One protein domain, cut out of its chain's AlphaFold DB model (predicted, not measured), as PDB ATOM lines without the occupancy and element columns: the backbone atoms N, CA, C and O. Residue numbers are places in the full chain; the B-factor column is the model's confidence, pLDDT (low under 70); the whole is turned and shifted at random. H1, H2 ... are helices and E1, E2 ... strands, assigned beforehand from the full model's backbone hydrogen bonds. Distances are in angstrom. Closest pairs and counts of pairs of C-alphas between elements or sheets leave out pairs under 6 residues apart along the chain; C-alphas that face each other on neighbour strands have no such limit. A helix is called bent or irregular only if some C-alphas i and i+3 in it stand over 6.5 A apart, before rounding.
ATOM      1  N   ARG A 148      73.357  67.797 167.230       88.69
ATOM      2  CA  ARG A 148      72.140  68.449 166.708       88.69
ATOM      3  C   ARG A 148      71.574  69.520 167.648       88.69
ATOM      4  O   ARG A 148      70.768  70.343 167.221       88.69
ATOM      5  N   LEU A 149      71.983  69.534 168.922       88.19
ATOM      6  CA  LEU A 149      71.400  70.420 169.939       88.19
ATOM      7  C   LEU A 149      71.643  71.908 169.660       88.19
ATOM      8  O   LEU A 149      70.745  72.709 169.896       88.19
ATOM      9  N   SER A 150      72.809  72.283 169.125       86.56
ATOM     10  CA  SER A 150      73.088  73.675 168.733       86.56
ATOM     11  C   SER A 150      72.119  74.182 167.659       86.56
ATOM     12  O   SER A 150      71.622  75.305 167.739       86.56
ATOM     13  N   ASP A 151      71.816  73.354 166.660       89.50
ATOM     14  CA  ASP A 151      70.914  73.721 165.564       89.50
ATOM     15  C   ASP A 151      69.465  73.786 166.040       89.50
ATOM     16  O   ASP A 151      68.758  74.751 165.744       89.50
ATOM     17  N   ALA A 152      69.052  72.810 166.853       91.12
ATOM     18  CA  ALA A 152      67.743  72.815 167.496       91.12
ATOM     19  C   ALA A 152      67.563  74.043 168.406       91.12
ATOM     20  O   ALA A 152      66.501  74.659 168.395       91.12
ATOM     21  N   LEU A 153      68.603  74.458 169.135       89.81
ATOM     22  CA  LEU A 153      68.570  75.661 169.969       89.81
ATOM     23  C   LEU A 153      68.382  76.936 169.141       89.81
ATOM     24  O   LEU A 153      67.540  77.768 169.479       89.81
ATOM     25  N   ARG A 154      69.105  77.070 168.022       89.00
ATOM     26  CA  ARG A 154      68.924  78.199 167.095       89.00
ATOM     27  C   ARG A 154      67.512  78.234 166.510       89.00
ATOM     28  O   ARG A 154      66.903  79.300 166.467       89.00
ATOM     29  N   ALA A 155      66.974  77.082 166.109       89.38
ATOM     30  CA  ALA A 155      65.608  76.978 165.597       89.38
ATOM     31  C   ALA A 155      64.559  77.349 166.663       89.38
ATOM     32  O   ALA A 155      63.631  78.112 166.383       89.38
ATOM     33  N   ALA A 156      64.744  76.886 167.903       89.56
ATOM     34  CA  ALA A 156      63.861  77.203 169.023       89.56
ATOM     35  C   ALA A 156      63.875  78.697 169.386       89.56
ATOM     36  O   ALA A 156      62.854  79.221 169.823       89.56
ATOM     37  N   GLY A 157      64.985  79.409 169.165       83.56
ATOM     38  CA  GLY A 157      65.058  80.861 169.367       83.56
ATOM     39  C   GLY A 157      64.087  81.662 168.487       83.56
ATOM     40  O   GLY A 157      63.625  82.718 168.906       83.56
ATOM     41  N   GLY A 158      63.747  81.155 167.296       77.44
ATOM     42  CA  GLY A 158      62.764  81.782 166.404       77.44
ATOM     43  C   GLY A 158      61.332  81.274 166.595       77.44
ATOM     44  O   GLY A 158      60.392  82.058 166.516       77.44
ATOM     45  N   ALA A 159      61.161  79.971 166.847       78.62
ATOM     46  CA  ALA A 159      59.850  79.309 166.880       78.62
ATOM     47  C   ALA A 159      59.317  79.009 168.296       78.62
ATOM     48  O   ALA A 159      58.234  78.450 168.442       78.62
ATOM     49  N   GLY A 160      60.081  79.313 169.347       85.31
ATOM     50  CA  GLY A 160      59.778  78.963 170.741       85.31
ATOM     51  C   GLY A 160      60.143  77.521 171.116       85.31
ATOM     52  O   GLY A 160      60.566  77.272 172.247       85.31
ATOM     53  N   LEU A 161      60.054  76.579 170.170       91.50
ATOM     54  CA  LEU A 161      60.459  75.180 170.334       91.50
ATOM     55  C   LEU A 161      61.101  74.607 169.062       91.50
ATOM     56  O   LEU A 161      60.866  75.097 167.959       91.50
ATOM     57  N   ALA A 162      61.864  73.526 169.209       93.19
ATOM     58  CA  ALA A 162      62.360  72.698 168.114       93.19
ATOM     59  C   ALA A 162      62.459  71.227 168.540       93.19
ATOM     60  O   ALA A 162      62.866  70.923 169.659       93.19
ATOM     61  N   VAL A 163      62.134  70.298 167.641       93.62
ATOM     62  CA  VAL A 163      62.331  68.859 167.879       93.62
ATOM     63  C   VAL A 163      63.789  68.500 167.596       93.62
ATOM     64  O   VAL A 163      64.262  68.681 166.478       93.62
ATOM     65  N   ALA A 164      64.498  67.973 168.593       92.81
ATOM     66  CA  ALA A 164      65.878  67.507 168.445       92.81
ATOM     67  C   ALA A 164      65.952  66.034 168.004       92.81
ATOM     68  O   ALA A 164      66.882  65.636 167.303       92.81
ATOM     69  N   GLY A 165      64.963  65.224 168.389       93.19
ATOM     70  CA  GLY A 165      64.817  63.839 167.941       93.19
ATOM     71  C   GLY A 165      63.666  63.126 168.643       93.19
ATOM     72  O   GLY A 165      63.206  63.573 169.690       93.19
ATOM     73  N   ALA A 166      63.203  62.015 168.076       94.31
ATOM     74  CA  ALA A 166      62.213  61.147 168.704       94.31
ATOM     75  C   ALA A 166      62.624  59.681 168.574       94.31
ATOM     76  O   ALA A 166      63.171  59.273 167.548       94.31
ATOM     77  N   PHE A 167      62.348  58.898 169.613       92.38
ATOM     78  CA  PHE A 167      62.812  57.525 169.772       92.38
ATOM     79  C   PHE A 167      61.676  56.651 170.278       92.38
ATOM     80  O   PHE A 167      60.866  57.114 171.072       92.38
ATOM     81  N   ASP A 168      61.604  55.392 169.859       90.25
ATOM     82  CA  ASP A 168      60.561  54.471 170.329       90.25
ATOM     83  C   ASP A 168      60.900  53.737 171.632       90.25
ATOM     84  O   ASP A 168      60.195  52.814 172.036       90.25
ATOM     85  N   PHE A 169      61.978  54.154 172.286       82.75
ATOM     86  CA  PHE A 169      62.490  53.531 173.487       82.75
ATOM     87  C   PHE A 169      62.857  54.598 174.511       82.75
ATOM     88  O   PHE A 169      63.475  55.610 174.196       82.75
ATOM     89  N   TYR A 170      62.489  54.360 175.763       74.62
ATOM     90  CA  TYR A 170      62.933  55.130 176.914       74.62
ATOM     91  C   TYR A 170      62.892  54.227 178.142       74.62
ATOM     92  O   TYR A 170      62.059  53.323 178.235       74.62
ATOM     93  N   VAL A 171      63.824  54.423 179.067       68.31
ATOM     94  CA  VAL A 171      64.012  53.547 180.227       68.31
ATOM     95  C   VAL A 171      63.852  54.397 181.492       68.31
ATOM     96  O   VAL A 171      64.379  55.509 181.527       68.31
ATOM     97  N   PRO A 172      63.117  53.937 182.527       54.12
ATOM     98  CA  PRO A 172      62.749  52.554 182.825       54.12
ATOM     99  C   PRO A 172      61.355  52.126 182.345       54.12
ATOM    100  O   PRO A 172      60.374  52.829 182.542       54.12
ATOM    101  N   HIS A 173      61.298  50.907 181.791       49.28
ATOM    102  CA  HIS A 173      60.165  50.183 181.188       49.28
ATOM    103  C   HIS A 173      58.913  49.956 182.064       49.28
ATOM    104  O   HIS A 173      58.126  49.062 181.759       49.28
ATOM    105  N   PHE A 174      58.690  50.712 183.140       46.25
ATOM    106  CA  PHE A 174      57.585  50.441 184.067       46.25
ATOM    107  C   PHE A 174      56.189  50.478 183.411       46.25
ATOM    108  O   PHE A 174      55.258  49.937 183.996       46.25
ATOM    109  N   TRP A 175      56.047  51.023 182.193       43.94
ATOM    110  CA  TRP A 175      54.748  51.234 181.540       43.94
ATOM    111  C   TRP A 175      54.646  50.791 180.073       43.94
ATOM    112  O   TRP A 175      53.727  51.215 179.384       43.94
ATOM    113  N   GLY A 176      55.538  49.911 179.592       53.22
ATOM    114  CA  GLY A 176      55.564  49.512 178.176       53.22
ATOM    115  C   GLY A 176      56.084  50.658 177.306       53.22
ATOM    116  O   GLY A 176      55.507  51.732 177.286       53.22
ATOM    117  N   GLY A 177      57.233  50.458 176.652       66.50
ATOM    118  CA  GLY A 177      58.028  51.533 176.041       66.50
ATOM    119  C   GLY A 177      57.239  52.435 175.092       66.50
ATOM    120  O   GLY A 177      57.096  52.130 173.909       66.50
ATOM    121  N   ASN A 178      56.741  53.548 175.621       84.06
ATOM    122  CA  ASN A 178      56.167  54.606 174.820       84.06
ATOM    123  C   ASN A 178      57.301  55.349 174.114       84.06
ATOM    124  O   ASN A 178      58.408  55.467 174.659       84.06
ATOM    125  N   PRO A 179      57.049  55.861 172.903       90.00
ATOM    126  CA  PRO A 179      57.995  56.748 172.274       90.00
ATOM    127  C   PRO A 179      58.213  58.003 173.117       90.00
ATOM    128  O   PRO A 179      57.321  58.501 173.810       90.00
ATOM    129  N   VAL A 180      59.426  58.524 173.010       91.62
ATOM    130  CA  VAL A 180      59.818  59.806 173.568       91.62
ATOM    131  C   VAL A 180      60.222  60.769 172.475       91.62
ATOM    132  O   VAL A 180      60.796  60.383 171.458       91.62
ATOM    133  N   VAL A 181      59.957  62.046 172.707       93.88
ATOM    134  CA  VAL A 181      60.477  63.144 171.901       93.88
ATOM    135  C   VAL A 181      61.333  64.046 172.779       93.88
ATOM    136  O   VAL A 181      60.961  64.402 173.895       93.88
ATOM    137  N   TRP A 182      62.504  64.397 172.262       92.94
ATOM    138  CA  TRP A 182      63.418  65.362 172.844       92.94
ATOM    139  C   TRP A 182      63.240  66.695 172.128       92.94
ATOM    140  O   TRP A 182      63.423  66.789 170.912       92.94
ATOM    141  N   LEU A 183      62.884  67.721 172.887       93.00
ATOM    142  CA  LEU A 183      62.626  69.070 172.406       93.00
ATOM    143  C   LEU A 183      63.653  70.032 172.968       93.00
ATOM    144  O   LEU A 183      63.990  69.959 174.143       93.00
ATOM    145  N   VAL A 184      64.082  70.984 172.155       91.62
ATOM    146  CA  VAL A 184      64.722  72.196 172.647       91.62
ATOM    147  C   VAL A 184      63.670  73.287 172.746       91.62
ATOM    148  O   VAL A 184      62.949  73.558 171.791       91.62
ATOM    149  N   VAL A 185      63.584  73.902 173.914       89.62
ATOM    150  CA  VAL A 185      62.686  75.012 174.216       89.62
ATOM    151  C   VAL A 185      63.527  76.267 174.420       89.62
ATOM    152  O   VAL A 185      64.564  76.220 175.088       89.62
ATOM    153  N   GLY A 186      63.099  77.375 173.814       85.56
ATOM    154  CA  GLY A 186      63.806  78.652 173.878       85.56
ATOM    155  C   GLY A 186      63.835  79.271 175.286       85.56
ATOM    156  O   GLY A 186      63.066  78.873 176.165       85.56
ATOM    157  N   PRO A 187      64.691  80.282 175.510       75.38
ATOM    158  CA  PRO A 187      64.951  80.843 176.839       75.38
ATOM    159  C   PRO A 187      63.716  81.503 177.471       75.38
ATOM    160  O   PRO A 187      63.506  81.372 178.671       75.38
ATOM    161  N   ALA A 188      62.827  82.105 176.672       73.44
ATOM    162  CA  ALA A 188      61.592  82.733 177.165       73.44
ATOM    163  C   ALA A 188      60.641  81.758 177.894       73.44
ATOM    164  O   ALA A 188      59.865  82.167 178.749       73.44
ATOM    165  N   LEU A 189      60.705  80.468 177.560       68.88
ATOM    166  CA  LEU A 189      59.901  79.399 178.166       68.88
ATOM    167  C   LEU A 189      60.704  78.566 179.168       68.88
ATOM    168  O   LEU A 189      60.156  77.721 179.878       68.88
ATOM    169  N   ALA A 190      62.017  78.793 179.238       61.34
ATOM    170  CA  ALA A 190      62.873  78.122 180.196       61.34
ATOM    171  C   ALA A 190      62.570  78.562 181.636       61.34
ATOM    172  O   ALA A 190      62.777  77.779 182.558       61.34
ATOM    173  N   GLU A 191      62.066  79.775 181.847       63.78
ATOM    174  CA  GLU A 191      61.815  80.312 183.189       63.78
ATOM    175  C   GLU A 191      60.491  79.836 183.793       63.78
ATOM    176  O   GLU A 191      60.417  79.578 184.992       63.78
ATOM    177  N   THR A 192      59.454  79.672 182.973       65.25
ATOM    178  CA  THR A 192      58.098  79.390 183.461       65.25
ATOM    179  C   THR A 192      57.815  77.905 183.638       65.25
ATOM    180  O   THR A 192      56.920  77.561 184.404       65.25
ATOM    181  N   GLY A 193      58.585  77.019 182.997       70.50
ATOM    182  CA  GLY A 193      58.286  75.586 182.912       70.50
ATOM    183  C   GLY A 193      57.376  75.259 181.721       70.50
ATOM    184  O   GLY A 193      56.873  76.155 181.043       70.50
ATOM    185  N   VAL A 194      57.206  73.967 181.432       82.19
ATOM    186  CA  VAL A 194      56.444  73.503 180.265       82.19
ATOM    187  C   VAL A 194      55.549  72.315 180.596       82.19
ATOM    188  O   VAL A 194      55.907  71.462 181.406       82.19
ATOM    189  N   GLU A 195      54.424  72.245 179.896       86.00
ATOM    190  CA  GLU A 195      53.426  71.180 179.966       86.00
ATOM    191  C   GLU A 195      53.063  70.691 178.558       86.00
ATOM    192  O   GLU A 195      53.293  71.382 177.560       86.00
ATOM    193  N   VAL A 196      52.478  69.495 178.466       86.69
ATOM    194  CA  VAL A 196      52.005  68.909 177.204       86.69
ATOM    195  C   VAL A 196      50.549  68.482 177.309       86.69
ATOM    196  O   VAL A 196      50.123  67.959 178.333       86.69
ATOM    197  N   GLU A 197      49.776  68.701 176.244       85.31
ATOM    198  CA  GLU A 197      48.352  68.322 176.216       85.31
ATOM    199  C   GLU A 197      48.124  66.809 176.182       85.31
ATOM    200  O   GLU A 197      47.153  66.312 176.750       85.31
ATOM    201  N   ALA A 198      49.001  66.084 175.492       83.81
ATOM    202  CA  ALA A 198      48.973  64.636 175.401       83.81
ATOM    203  C   ALA A 198      50.392  64.112 175.630       83.81
ATOM    204  O   ALA A 198      51.327  64.542 174.957       83.81
ATOM    205  N   GLY A 199      50.546  63.213 176.600       85.69
ATOM    206  CA  GLY A 199      51.844  62.722 177.058       85.69
ATOM    207  C   GLY A 199      52.257  63.273 178.422       85.69
ATOM    208  O   GLY A 199      51.466  63.899 179.125       85.69
ATOM    209  N   SER A 200      53.511  63.020 178.784       86.88
ATOM    210  CA  SER A 200      54.082  63.361 180.086       86.88
ATOM    211  C   SER A 200      55.488  63.919 179.916       86.88
ATOM    212  O   SER A 200      56.341  63.290 179.288       86.88
ATOM    213  N   VAL A 201      55.764  65.083 180.510       85.44
ATOM    214  CA  VAL A 201      57.136  65.595 180.617       85.44
ATOM    215  C   VAL A 201      57.898  64.716 181.608       85.44
ATOM    216  O   VAL A 201      57.569  64.671 182.789       85.44
ATOM    217  N   LEU A 202      58.919  64.010 181.129       79.31
ATOM    218  CA  LEU A 202      59.740  63.117 181.951       79.31
ATOM    219  C   LEU A 202      60.909  63.850 182.597       79.31
ATOM    220  O   LEU A 202      61.312  63.545 183.720       79.31
ATOM    221  N   ARG A 203      61.520  64.764 181.840       77.44
ATOM    222  CA  ARG A 203      62.772  65.408 182.220       77.44
ATOM    223  C   ARG A 203      62.929  66.742 181.517       77.44
ATOM    224  O   ARG A 203      62.585  66.884 180.349       77.44
ATOM    225  N   THR A 204      63.570  67.664 182.221       77.62
ATOM    226  CA  THR A 204      63.999  68.950 181.687       77.62
ATOM    227  C   THR A 204      65.447  69.204 182.093       77.62
ATOM    228  O   THR A 204      65.837  68.931 183.227       77.62
ATOM    229  N   SER A 205      66.282  69.679 181.172       77.38
ATOM    230  CA  SER A 205      67.701  69.958 181.417       77.38
ATOM    231  C   SER A 205      68.115  71.271 180.769       77.38
ATOM    232  O   SER A 205      67.730  71.550 179.639       77.38
ATOM    233  N   ALA A 206      68.891  72.079 181.485       76.62
ATOM    234  CA  ALA A 206      69.445  73.321 180.961       76.62
ATOM    235  C   ALA A 206      70.431  73.053 179.812       76.62
ATOM    236  O   ALA A 206      71.164  72.061 179.828       76.62
ATOM    237  N   LEU A 207      70.446  73.955 178.830       76.44
ATOM    238  CA  LEU A 207      71.412  73.972 177.736       76.44
ATOM    239  C   LEU A 207      72.300  75.213 177.826       76.44
ATOM    240  O   LEU A 207      71.812  76.322 178.059       76.44
ATOM    241  N   THR A 208      73.594  75.030 177.567       75.69
ATOM    242  CA  THR A 208      74.504  76.143 177.265       75.69
ATOM    243  C   THR A 208      74.147  76.785 175.922       75.69
ATOM    244  O   THR A 208      73.460  76.185 175.092       75.69
ATOM    245  N   ALA A 209      74.697  77.972 175.642       75.38
ATOM    246  CA  ALA A 209      74.581  78.616 174.326       75.38
ATOM    247  C   ALA A 209      75.133  77.758 173.167       75.38
ATOM    248  O   ALA A 209      74.692  77.883 172.029       75.38
ATOM    249  N   SER A 210      76.069  76.854 173.460       70.94
ATOM    250  CA  SER A 210      76.626  75.868 172.526       70.94
ATOM    251  C   SER A 210      75.841  74.548 172.478       70.94
ATOM    252  O   SER A 210      76.290  73.578 171.869       70.94
ATOM    253  N   GLY A 211      74.674  74.473 173.122       63.06
ATOM    254  CA  GLY A 211      73.820  73.285 173.122       63.06
ATOM    255  C   GLY A 211      74.382  72.104 173.917       63.06
ATOM    256  O   GLY A 211      73.905  70.983 173.747       63.06
ATOM    257  N   PHE A 212      75.376  72.311 174.787       69.19
ATOM    258  CA  PHE A 212      75.800  71.266 175.714       69.19
ATOM    259  C   PHE A 212      74.795  71.149 176.859       69.19
ATOM    260  O   PHE A 212      74.426  72.136 177.495       69.19
ATOM    261  N   VAL A 213      74.393  69.910 177.139       62.94
ATOM    262  CA  VAL A 213      73.778  69.549 178.414       62.94
ATOM    263  C   VAL A 213      74.919  69.438 179.412       62.94
ATOM    264  O   VAL A 213      75.817  68.611 179.241       62.94
ATOM    265  N   PHE A 214      74.918  70.287 180.428       51.28
ATOM    266  CA  PHE A 214      75.941  70.239 181.463       51.28
ATOM    267  C   PHE A 214      75.958  68.841 182.146       51.28
ATOM    268  O   PHE A 214      74.894  68.280 182.436       51.28
ATOM    269  N   PRO A 215      77.140  68.244 182.412       44.62
ATOM    270  CA  PRO A 215      77.262  66.894 182.985       44.62
ATOM    271  C   PRO A 215      76.594  66.726 184.359       44.62
ATOM    272  O   PRO A 215      76.027  65.668 184.638       44.62
ATOM    273  N   GLU A 216      76.600  67.791 185.164       42.59
ATOM    274  CA  GLU A 216      75.941  67.919 186.479       42.59
ATOM    275  C   GLU A 216      74.440  67.599 186.442       42.59
ATOM    276  O   GLU A 216      73.854  67.163 187.425       42.59
ATOM    277  N   TYR A 217      73.820  67.707 185.269       48.06
ATOM    278  CA  TYR A 217      72.378  67.592 185.097       48.06
ATOM    279  C   TYR A 217      71.955  66.203 184.639       48.06
ATOM    280  O   TYR A 217      70.777  65.960 184.393       48.06
ATOM    281  N   THR A 218      72.891  65.267 184.458       45.03
ATOM    282  CA  THR A 218      72.613  63.988 183.789       45.03
ATOM    283  C   THR A 218      71.802  63.000 184.624       45.03
ATOM    284  O   THR A 218      71.200  62.112 184.015       45.03
ATOM    285  N   ARG A 219      71.703  63.150 185.958       47.97
ATOM    286  CA  ARG A 219      71.089  62.113 186.814       47.97
ATOM    287  C   ARG A 219      69.969  62.562 187.767       47.97
ATOM    288  O   ARG A 219      69.056  61.760 187.934       47.97
ATOM    289  N   ARG A 220      69.938  63.785 188.322       39.38
ATOM    290  CA  ARG A 220      68.842  64.274 189.201       39.38
ATOM    291  C   ARG A 220      68.837  65.814 189.324       39.38
ATOM    292  O   ARG A 220      69.883  66.373 189.586       39.38
ATOM    293  N   PHE A 221      67.645  66.415 189.201       36.09
ATOM    294  CA  PHE A 221      67.201  67.739 189.696       36.09
ATOM    295  C   PHE A 221      67.896  69.055 189.261       36.09
ATOM    296  O   PHE A 221      69.108  69.157 189.211       36.09
ATOM    297  N   GLY A 222      67.047  70.076 189.034       34.78
ATOM    298  CA  GLY A 222      67.262  71.502 189.353       34.78
ATOM    299  C   GLY A 222      68.297  72.306 188.559       34.78
ATOM    300  O   GLY A 222      69.462  71.950 188.481       34.78
ATOM    301  N   ALA A 223      67.893  73.460 188.018       35.41
ATOM    302  CA  ALA A 223      68.824  74.459 187.493       35.41
ATOM    303  C   ALA A 223      69.548  75.173 188.652       35.41
ATOM    304  O   ALA A 223      69.037  76.165 189.153       35.41
ATOM    305  N   TYR A 224      70.708  74.667 189.083       38.69
ATOM    306  CA  TYR A 224      71.600  75.355 190.033       38.69
ATOM    307  C   TYR A 224      72.849  75.914 189.333       38.69
ATOM    308  O   TYR A 224      73.971  75.695 189.772       38.69
ATOM    309  N   THR A 225      72.659  76.624 188.219       43.56
ATOM    310  CA  THR A 225      73.683  77.548 187.707       43.56
ATOM    311  C   THR A 225      73.202  78.972 187.903       43.56
ATOM    312  O   THR A 225      72.050  79.274 187.599       43.56
ATOM    313  N   ASP A 226      74.107  79.850 188.337       49.41
ATOM    314  CA  ASP A 226      73.869  81.300 188.393       49.41
ATOM    315  C   ASP A 226      73.704  81.918 186.989       49.41
ATOM    316  O   ASP A 226      73.249  83.052 186.843       49.41
ATOM    317  N   GLU A 227      74.060  81.174 185.936       58.88
ATOM    318  CA  GLU A 227      73.864  81.582 184.549       58.88
ATOM    319  C   GLU A 227      72.480  81.157 184.026       58.88
ATOM    320  O   GLU A 227      72.118  79.974 184.129       58.88
ATOM    321  N   PRO A 228      71.707  82.081 183.419       67.62
ATOM    322  CA  PRO A 228      70.439  81.739 182.795       67.62
ATOM    323  C   PRO A 228      70.685  80.803 181.600       67.62
ATOM    324  O   PRO A 228      71.548  81.076 180.761       67.62
ATOM    325  N   PRO A 229      69.935  79.694 181.483       75.50
ATOM    326  CA  PRO A 229      70.152  78.738 180.411       75.50
ATOM    327  C   PRO A 229      69.763  79.345 179.060       75.50
ATOM    328  O   PRO A 229      68.727  79.997 178.932       75.50
ATOM    329  N   ALA A 230      70.544  79.065 178.015       81.75
ATOM    330  CA  ALA A 230      70.232  79.529 176.659       81.75
ATOM    331  C   ALA A 230      68.953  78.879 176.098       81.75
ATOM    332  O   ALA A 230      68.335  79.392 175.169       81.75
ATOM    333  N   GLY A 231      68.564  77.742 176.670       85.31
ATOM    334  CA  GLY A 231      67.326  77.029 176.412       85.31
ATOM    335  C   GLY A 231      67.250  75.784 177.287       85.31
ATOM    336  O   GLY A 231      68.106  75.546 178.145       85.31
ATOM    337  N   ARG A 232      66.229  74.959 177.075       85.31
ATOM    338  CA  ARG A 232      66.059  73.700 177.806       85.31
ATOM    339  C   ARG A 232      65.852  72.534 176.862       85.31
ATOM    340  O   ARG A 232      65.094  72.638 175.910       85.31
ATOM    341  N   LEU A 233      66.491  71.417 177.171       87.25
ATOM    342  CA  LEU A 233      66.213  70.118 176.587       87.25
ATOM    343  C   LEU A 233      65.121  69.433 177.415       87.25
ATOM    344  O   LEU A 233      65.327  69.148 178.594       87.25
ATOM    345  N   VAL A 234      63.970  69.188 176.805       88.00
ATOM    346  CA  VAL A 234      62.781  68.602 177.427       88.00
ATOM    347  C   VAL A 234      62.522  67.238 176.802       88.00
ATOM    348  O   VAL A 234      62.489  67.114 175.582       88.00
ATOM    349  N   THR A 235      62.327  66.214 177.624       88.50
ATOM    350  CA  THR A 235      61.954  64.867 177.185       88.50
ATOM    351  C   THR A 235      60.489  64.627 177.504       88.50
ATOM    352  O   THR A 235      60.088  64.743 178.663       88.50
ATOM    353  N   ILE A 236      59.701  64.268 176.496       89.69
ATOM    354  CA  ILE A 236      58.274  63.971 176.632       89.69
ATOM    355  C   ILE A 236      58.022  62.534 176.213       89.69
ATOM    356  O   ILE A 236      58.398  62.147 175.111       89.69
ATOM    357  N   GLU A 237      57.359  61.773 177.074       90.38
ATOM    358  CA  GLU A 237      56.752  60.487 176.745       90.38
ATOM    359  C   GLU A 237      55.373  60.704 176.136       90.38
ATOM    360  O   GLU A 237      54.615  61.543 176.625       90.38
ATOM    361  N   PHE A 238      55.011  59.936 175.113       90.06
ATOM    362  CA  PHE A 238      53.673  60.004 174.536       90.06
ATOM    363  C   PHE A 238      53.198  58.657 174.001       90.06
ATOM    364  O   PHE A 238      53.987  57.841 173.538       90.06
ATOM    365  N   GLY A 239      51.884  58.428 174.006       88.31
ATOM    366  CA  GLY A 239      51.302  57.280 173.315       88.31
ATOM    367  C   GLY A 239      51.401  57.456 171.799       88.31
ATOM    368  O   GLY A 239      51.183  58.549 171.282       88.31
ATOM    369  N   ARG A 240      51.672  56.383 171.042       86.25
ATOM    370  CA  ARG A 240      51.760  56.461 169.564       86.25
ATOM    371  C   ARG A 240      50.500  57.045 168.911       86.25
ATOM    372  O   ARG A 240      50.607  57.732 167.900       86.25
ATOM    373  N   SER A 241      49.324  56.810 169.495       86.94
ATOM    374  CA  SER A 241      48.050  57.394 169.052       86.94
ATOM    375  C   SER A 241      47.990  58.919 169.178       86.94
ATOM    376  O   SER A 241      47.191  59.552 168.493       86.94
ATOM    377  N   ASP A 242      48.831  59.514 170.023       87.81
ATOM    378  CA  ASP A 242      48.835  60.945 170.320       87.81
ATOM    379  C   ASP A 242      49.907  61.727 169.554       87.81
ATOM    380  O   ASP A 242      49.982  62.942 169.702       87.81
ATOM    381  N   GLN A 243      50.697  61.081 168.685       85.88
ATOM    382  CA  GLN A 243      51.784  61.726 167.932       85.88
ATOM    383  C   GLN A 243      51.337  62.997 167.179       85.88
ATOM    384  O   GLN A 243      52.077  63.973 167.125       85.88
ATOM    385  N   GLY A 244      50.124  63.002 166.614       84.62
ATOM    386  CA  GLY A 244      49.555  64.160 165.906       84.62
ATOM    387  C   GLY A 244      48.858  65.192 166.801       84.62
ATOM    388  O   GLY A 244      48.320  66.169 166.290       84.62
ATOM    389  N   ARG A 245      48.819  64.959 168.116       85.94
ATOM    390  CA  ARG A 245      48.105  65.768 169.120       85.94
ATOM    391  C   ARG A 245      49.046  66.399 170.146       85.94
ATOM    392  O   ARG A 245      48.583  67.014 171.103       85.94
ATOM    393  N   LEU A 246      50.354  66.213 169.983       91.56
ATOM    394  CA  LEU A 246      51.342  66.762 170.895       91.56
ATOM    395  C   LEU A 246      51.411  68.279 170.726       91.56
ATOM    396  O   LEU A 246      51.781  68.786 169.667       91.56
ATOM    397  N   THR A 247      51.106  68.993 171.802       91.38
ATOM    398  CA  THR A 247      51.142  70.452 171.845       91.38
ATOM    399  C   THR A 247      51.838  70.890 173.119       91.38
ATOM    400  O   THR A 247      51.470  70.440 174.207       91.38
ATOM    401  N   LEU A 248      52.833  71.768 172.984       89.56
ATOM    402  CA  LEU A 248      53.566  72.331 174.109       89.56
ATOM    403  C   LEU A 248      52.855  73.585 174.627       89.56
ATOM    404  O   LEU A 248      52.455  74.461 173.849       89.56
ATOM    405  N   LYS A 249      52.746  73.685 175.949       89.31
ATOM    406  CA  LYS A 249      52.245  74.854 176.672       89.31
ATOM    407  C   LYS A 249      53.279  75.324 177.685       89.31
ATOM    408  O   LYS A 249      54.036  74.516 178.219       89.31
ATOM    409  N   GLY A 250      53.310  76.624 177.948       84.12
ATOM    410  CA  GLY A 250      53.941  77.145 179.155       84.12
ATOM    411  C   GLY A 250      53.088  76.808 180.375       84.12
ATOM    412  O   GLY A 250      51.876  76.622 180.255       84.12
ATOM    413  N   SER A 251      53.695  76.769 181.559       79.19
ATOM    414  CA  SER A 251      52.967  76.538 182.824       79.19
ATOM    415  C   SER A 251      51.954  77.640 183.155       79.19
ATOM    416  O   SER A 251      51.089  77.466 184.005       79.19
ATOM    417  N   ASP A 252      52.054  78.795 182.492       81.06
ATOM    418  CA  ASP A 252      51.071  79.882 182.545       81.06
ATOM    419  C   ASP A 252      49.835  79.618 181.656       81.06
ATOM    420  O   ASP A 252      48.960  80.475 181.524       81.06
ATOM    421  N   GLY A 253      49.763  78.441 181.027       79.50
ATOM    422  CA  GLY A 253      48.690  78.019 180.134       79.50
ATOM    423  C   GLY A 253      48.807  78.565 178.711       79.50
ATOM    424  O   GLY A 253      47.963  78.240 177.869       79.50
ATOM    425  N   ARG A 254      49.831  79.373 178.398       83.12
ATOM    426  CA  ARG A 254      50.021  79.896 177.041       83.12
ATOM    427  C   ARG A 254      50.467  78.793 176.096       83.12
ATOM    428  O   ARG A 254      51.374  78.016 176.386       83.12
ATOM    429  N   LEU A 255      49.842  78.762 174.925       84.38
ATOM    430  CA  LEU A 255      50.226  77.861 173.851       84.38
ATOM    431  C   LEU A 255      51.607  78.251 173.319       84.38
ATOM    432  O   LEU A 255      51.797  79.391 172.899       84.38
ATOM    433  N   VAL A 256      52.544  77.303 173.298       84.06
ATOM    434  CA  VAL A 256      53.831  77.492 172.618       84.06
ATOM    435  C   VAL A 256      53.699  77.079 171.161       84.06
ATOM    436  O   VAL A 256      54.050  77.838 170.263       84.06
ATOM    437  N   GLY A 257      53.166  75.882 170.918       86.69
ATOM    438  CA  GLY A 257      52.956  75.385 169.565       86.69
ATOM    439  C   GLY A 257      52.889  73.863 169.472       86.69
ATOM    440  O   GLY A 257      53.118  73.160 170.461       86.69
ATOM    441  N   PRO A 258      52.563  73.342 168.277       91.06
ATOM    442  CA  PRO A 258      52.513  71.910 168.030       91.06
ATOM    443  C   PRO A 258      53.915  71.295 168.038       91.06
ATOM    444  O   PRO A 258      54.883  71.881 167.551       91.06
ATOM    445  N   ILE A 259      54.008  70.069 168.541       92.31
ATOM    446  CA  ILE A 259      55.212  69.247 168.497       92.31
ATOM    447  C   ILE A 259      55.077  68.290 167.311       92.31
ATOM    448  O   ILE A 259      54.362  67.292 167.366       92.31
ATOM    449  N   VAL A 260      55.774  68.596 166.217       90.25
ATOM    450  CA  VAL A 260      55.699  67.801 164.984       90.25
ATOM    451  C   VAL A 260      56.788  66.730 164.976       90.25
ATOM    452  O   VAL A 260      57.942  66.996 164.642       90.25
ATOM    453  N   VAL A 261      56.419  65.495 165.317       89.75
ATOM    454  CA  VAL A 261      57.317  64.334 165.236       89.75
ATOM    455  C   VAL A 261      57.229  63.717 163.841       89.75
ATOM    456  O   VAL A 261      56.281  62.997 163.537       89.75
ATOM    457  N   SER A 262      58.212  63.993 162.984       84.62
ATOM    458  CA  SER A 262      58.246  63.490 161.600       84.62
ATOM    459  C   SER A 262      58.797  62.066 161.468       84.62
ATOM    460  O   SER A 262      58.392  61.330 160.570       84.62
ATOM    461  N   ARG A 263      59.705  61.658 162.362       90.19
ATOM    462  CA  ARG A 263      60.321  60.323 162.395       90.19
ATOM    463  C   ARG A 263      60.565  59.906 163.841       90.19
ATOM    464  O   ARG A 263      61.073  60.702 164.624       90.19
ATOM    465  N   ILE A 264      60.240  58.656 164.162       91.62
ATOM    466  CA  ILE A 264      60.569  58.014 165.439       91.62
ATOM    467  C   ILE A 264      61.626  56.950 165.148       91.62
ATOM    468  O   ILE A 264      61.363  56.037 164.369       91.62
ATOM    469  N   MET A 265      62.811  57.091 165.737       92.31
ATOM    470  CA  MET A 265      63.924  56.164 165.544       92.31
ATOM    471  C   MET A 265      63.837  54.980 166.504       92.31
ATOM    472  O   MET A 265      63.603  55.146 167.703       92.31
ATOM    473  N   THR A 266      64.101  53.792 165.980       90.31
ATOM    474  CA  THR A 266      64.287  52.581 166.779       90.31
ATOM    475  C   THR A 266      65.688  52.516 167.384       90.31
ATOM    476  O   THR A 266      66.632  53.121 166.864       90.31
ATOM    477  N   GLN A 267      65.872  51.730 168.449       84.88
ATOM    478  CA  GLN A 267      67.208  51.522 169.029       84.88
ATOM    479  C   GLN A 267      68.199  50.939 168.006       84.88
ATOM    480  O   GLN A 267      69.371  51.313 167.976       84.88
ATOM    481  N   LYS A 268      67.716  50.069 167.110       85.31
ATOM    482  CA  LYS A 268      68.531  49.481 166.041       85.31
ATOM    483  C   LYS A 268      69.025  50.535 165.046       85.31
ATOM    484  O   LYS A 268      70.194  50.507 164.675       85.31
ATOM    485  N   GLU A 269      68.153  51.446 164.618       88.62
ATOM    486  CA  GLU A 269      68.532  52.539 163.712       88.62
ATOM    487  C   GLU A 269      69.528  53.494 164.373       88.62
ATOM    488  O   GLU A 269      70.494  53.914 163.738       88.62
ATOM    489  N   LEU A 270      69.345  53.787 165.664       86.00
ATOM    490  CA  LEU A 270      70.259  54.657 166.395       86.00
ATOM    491  C   LEU A 270      71.685  54.093 166.446       86.00
ATOM    492  O   LEU A 270      72.651  54.827 166.224       86.00
ATOM    493  N   GLY A 271      71.815  52.783 166.679       78.06
ATOM    494  CA  GLY A 271      73.111  52.104 166.687       78.06
ATOM    495  C   GLY A 271      73.861  52.218 165.355       78.06
ATOM    496  O   GLY A 271      75.082  52.337 165.356       78.06
ATOM    497  N   SER A 272      73.143  52.252 164.226       76.56
ATOM    498  CA  SER A 272      73.745  52.417 162.894       76.56
ATOM    499  C   SER A 272      74.113  53.857 162.522       76.56
ATOM    500  O   SER A 272      74.921  54.050 161.624       76.56
ATOM    501  N   GLU A 273      73.535  54.864 163.185       74.19
ATOM    502  CA  GLU A 273      73.825  56.285 162.915       74.19
ATOM    503  C   GLU A 273      74.894  56.877 163.860       74.19
ATOM    504  O   GLU A 273      75.278  58.038 163.715       74.19
ATOM    505  N   THR A 274      75.354  56.107 164.851       59.94
ATOM    506  CA  THR A 274      76.340  56.529 165.867       59.94
ATOM    507  C   THR A 274      77.700  55.825 165.756       59.94
ATOM    508  O   THR A 274      78.604  56.159 166.525       59.94
TER     509      THR A 274
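Overview. This is residues 148 to 274 of the 275 residues of an uncharacterized protein of Frigoriglobus tundricola (UniProt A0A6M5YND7). A strongly twisted sheet of four strands, E1, E2, E5 and E4, makes the core, with helix H1 packed slantwise over one end of it; a small sheet of three strands, E3, E6 and E7, covers part of it, its strands E7 and E3 coming close to E1 and E4. H4 lies far out past the end of E1, the small helix H3 lies at the rim, and the loop tip at residues 171 to 176 sticks out. The printed part has 127 residues, with four named helices and seven named strands in the order H1 E1 E2 H2 E3 E4 E5 H3 E6 E7 H4, of mixed class, helices and strands. The sheets run E1 E2 E5 E4 and E3 E6 E7, both antiparallel. The whole is compact, with a radius of gyration of the C-alphas of 14.0 A and spans of 38 by 32 by 27 A.

Along the chain. Start in the large sheet with E4, residues 200 to 207: find C-alpha 200 at (54.082, 63.361, 180.086) and go 20.5 A to C-alpha 207 at (71.412, 73.972, 177.736). E5, residues 231 to 237, is 19.6 A long, E2, residues 180 to 185, 15.5 A, and E1, residues 161 to 167, 17.8 A. Before E1 comes H1, residues 148 to 159, which begins at C-alpha 148 at (72.140, 68.449, 166.708) and is 16.4 A long. The small sheet holds E3, residues 194 to 196, E6, residues 247 to 250, and E7, residues 255 to 258. The other helices are H2, residues 187 to 190, H3, residues 240 to 245, and H4, residues 267 to 273, which ends at C-alpha 273 at (73.825, 56.285, 162.915). H3 is irregular: its C-alphas 241 and 244 are 7.6 A apart.

Arrangement. Look first at the hairpin E1 and E2, antiparallel at 160 degrees, where N 162 and O 184 are 2.8 A apart. Beside E2 runs E5, at 159 degrees, with N 183 and O 234 at 2.8 A. E5 and E4 are also a hairpin, at 158 degrees, with N 205 and O 233 at 2.8 A. H1 is on this sheet, a two-layer arrangement with a helix over one face of a sheet, at a height of 6.4 A; it lies over E2 and runs slantwise to the strands, at 43 degrees to E2 on the local plane. Its closest C-alphas to E1 are those of Ala 156 and Ala 162, 4.8 A apart. H2 is on the same sheet at a height of 7.4 A, and it only grazes the small sheet with residues 188 to 190. In the small sheet, E3 and E6 are antiparallel at 151 degrees, with N 195 and O 249 at 2.8 A, and the hairpin E6 and E7 stands at 159 degrees, with N 248 and O 257 at 2.9 A. Between the sheets, the closest C-alphas of E1 and E7 are those of Leu 161 and Val 256, 7.4 A, and those of E3 and E4 are Glu 195 and Val 201, 6.7 A. H3 and H4 are on neither sheet, and they are apart from each other. In H4 every O i to N i+4 pair is within hydrogen-bond range; in H1 7 of 8 are, in H3 0 of 2, with 2 of 3 O i to N i+3 pairs, and H2 is too short for such a pair.

Size, cuts and confidence. The C-alphas farthest apart are those of Asp 252 and Ser 272, 40.7 A. The printed part has no cut. The links from E1 to E2, with 12 residues, and from E4 to E5, with 23, are long. The mean pLDDT of the printed part is 77.8; look for values under 70 at residues 171 to 177, 189 to 192, 211 to 228 and 274.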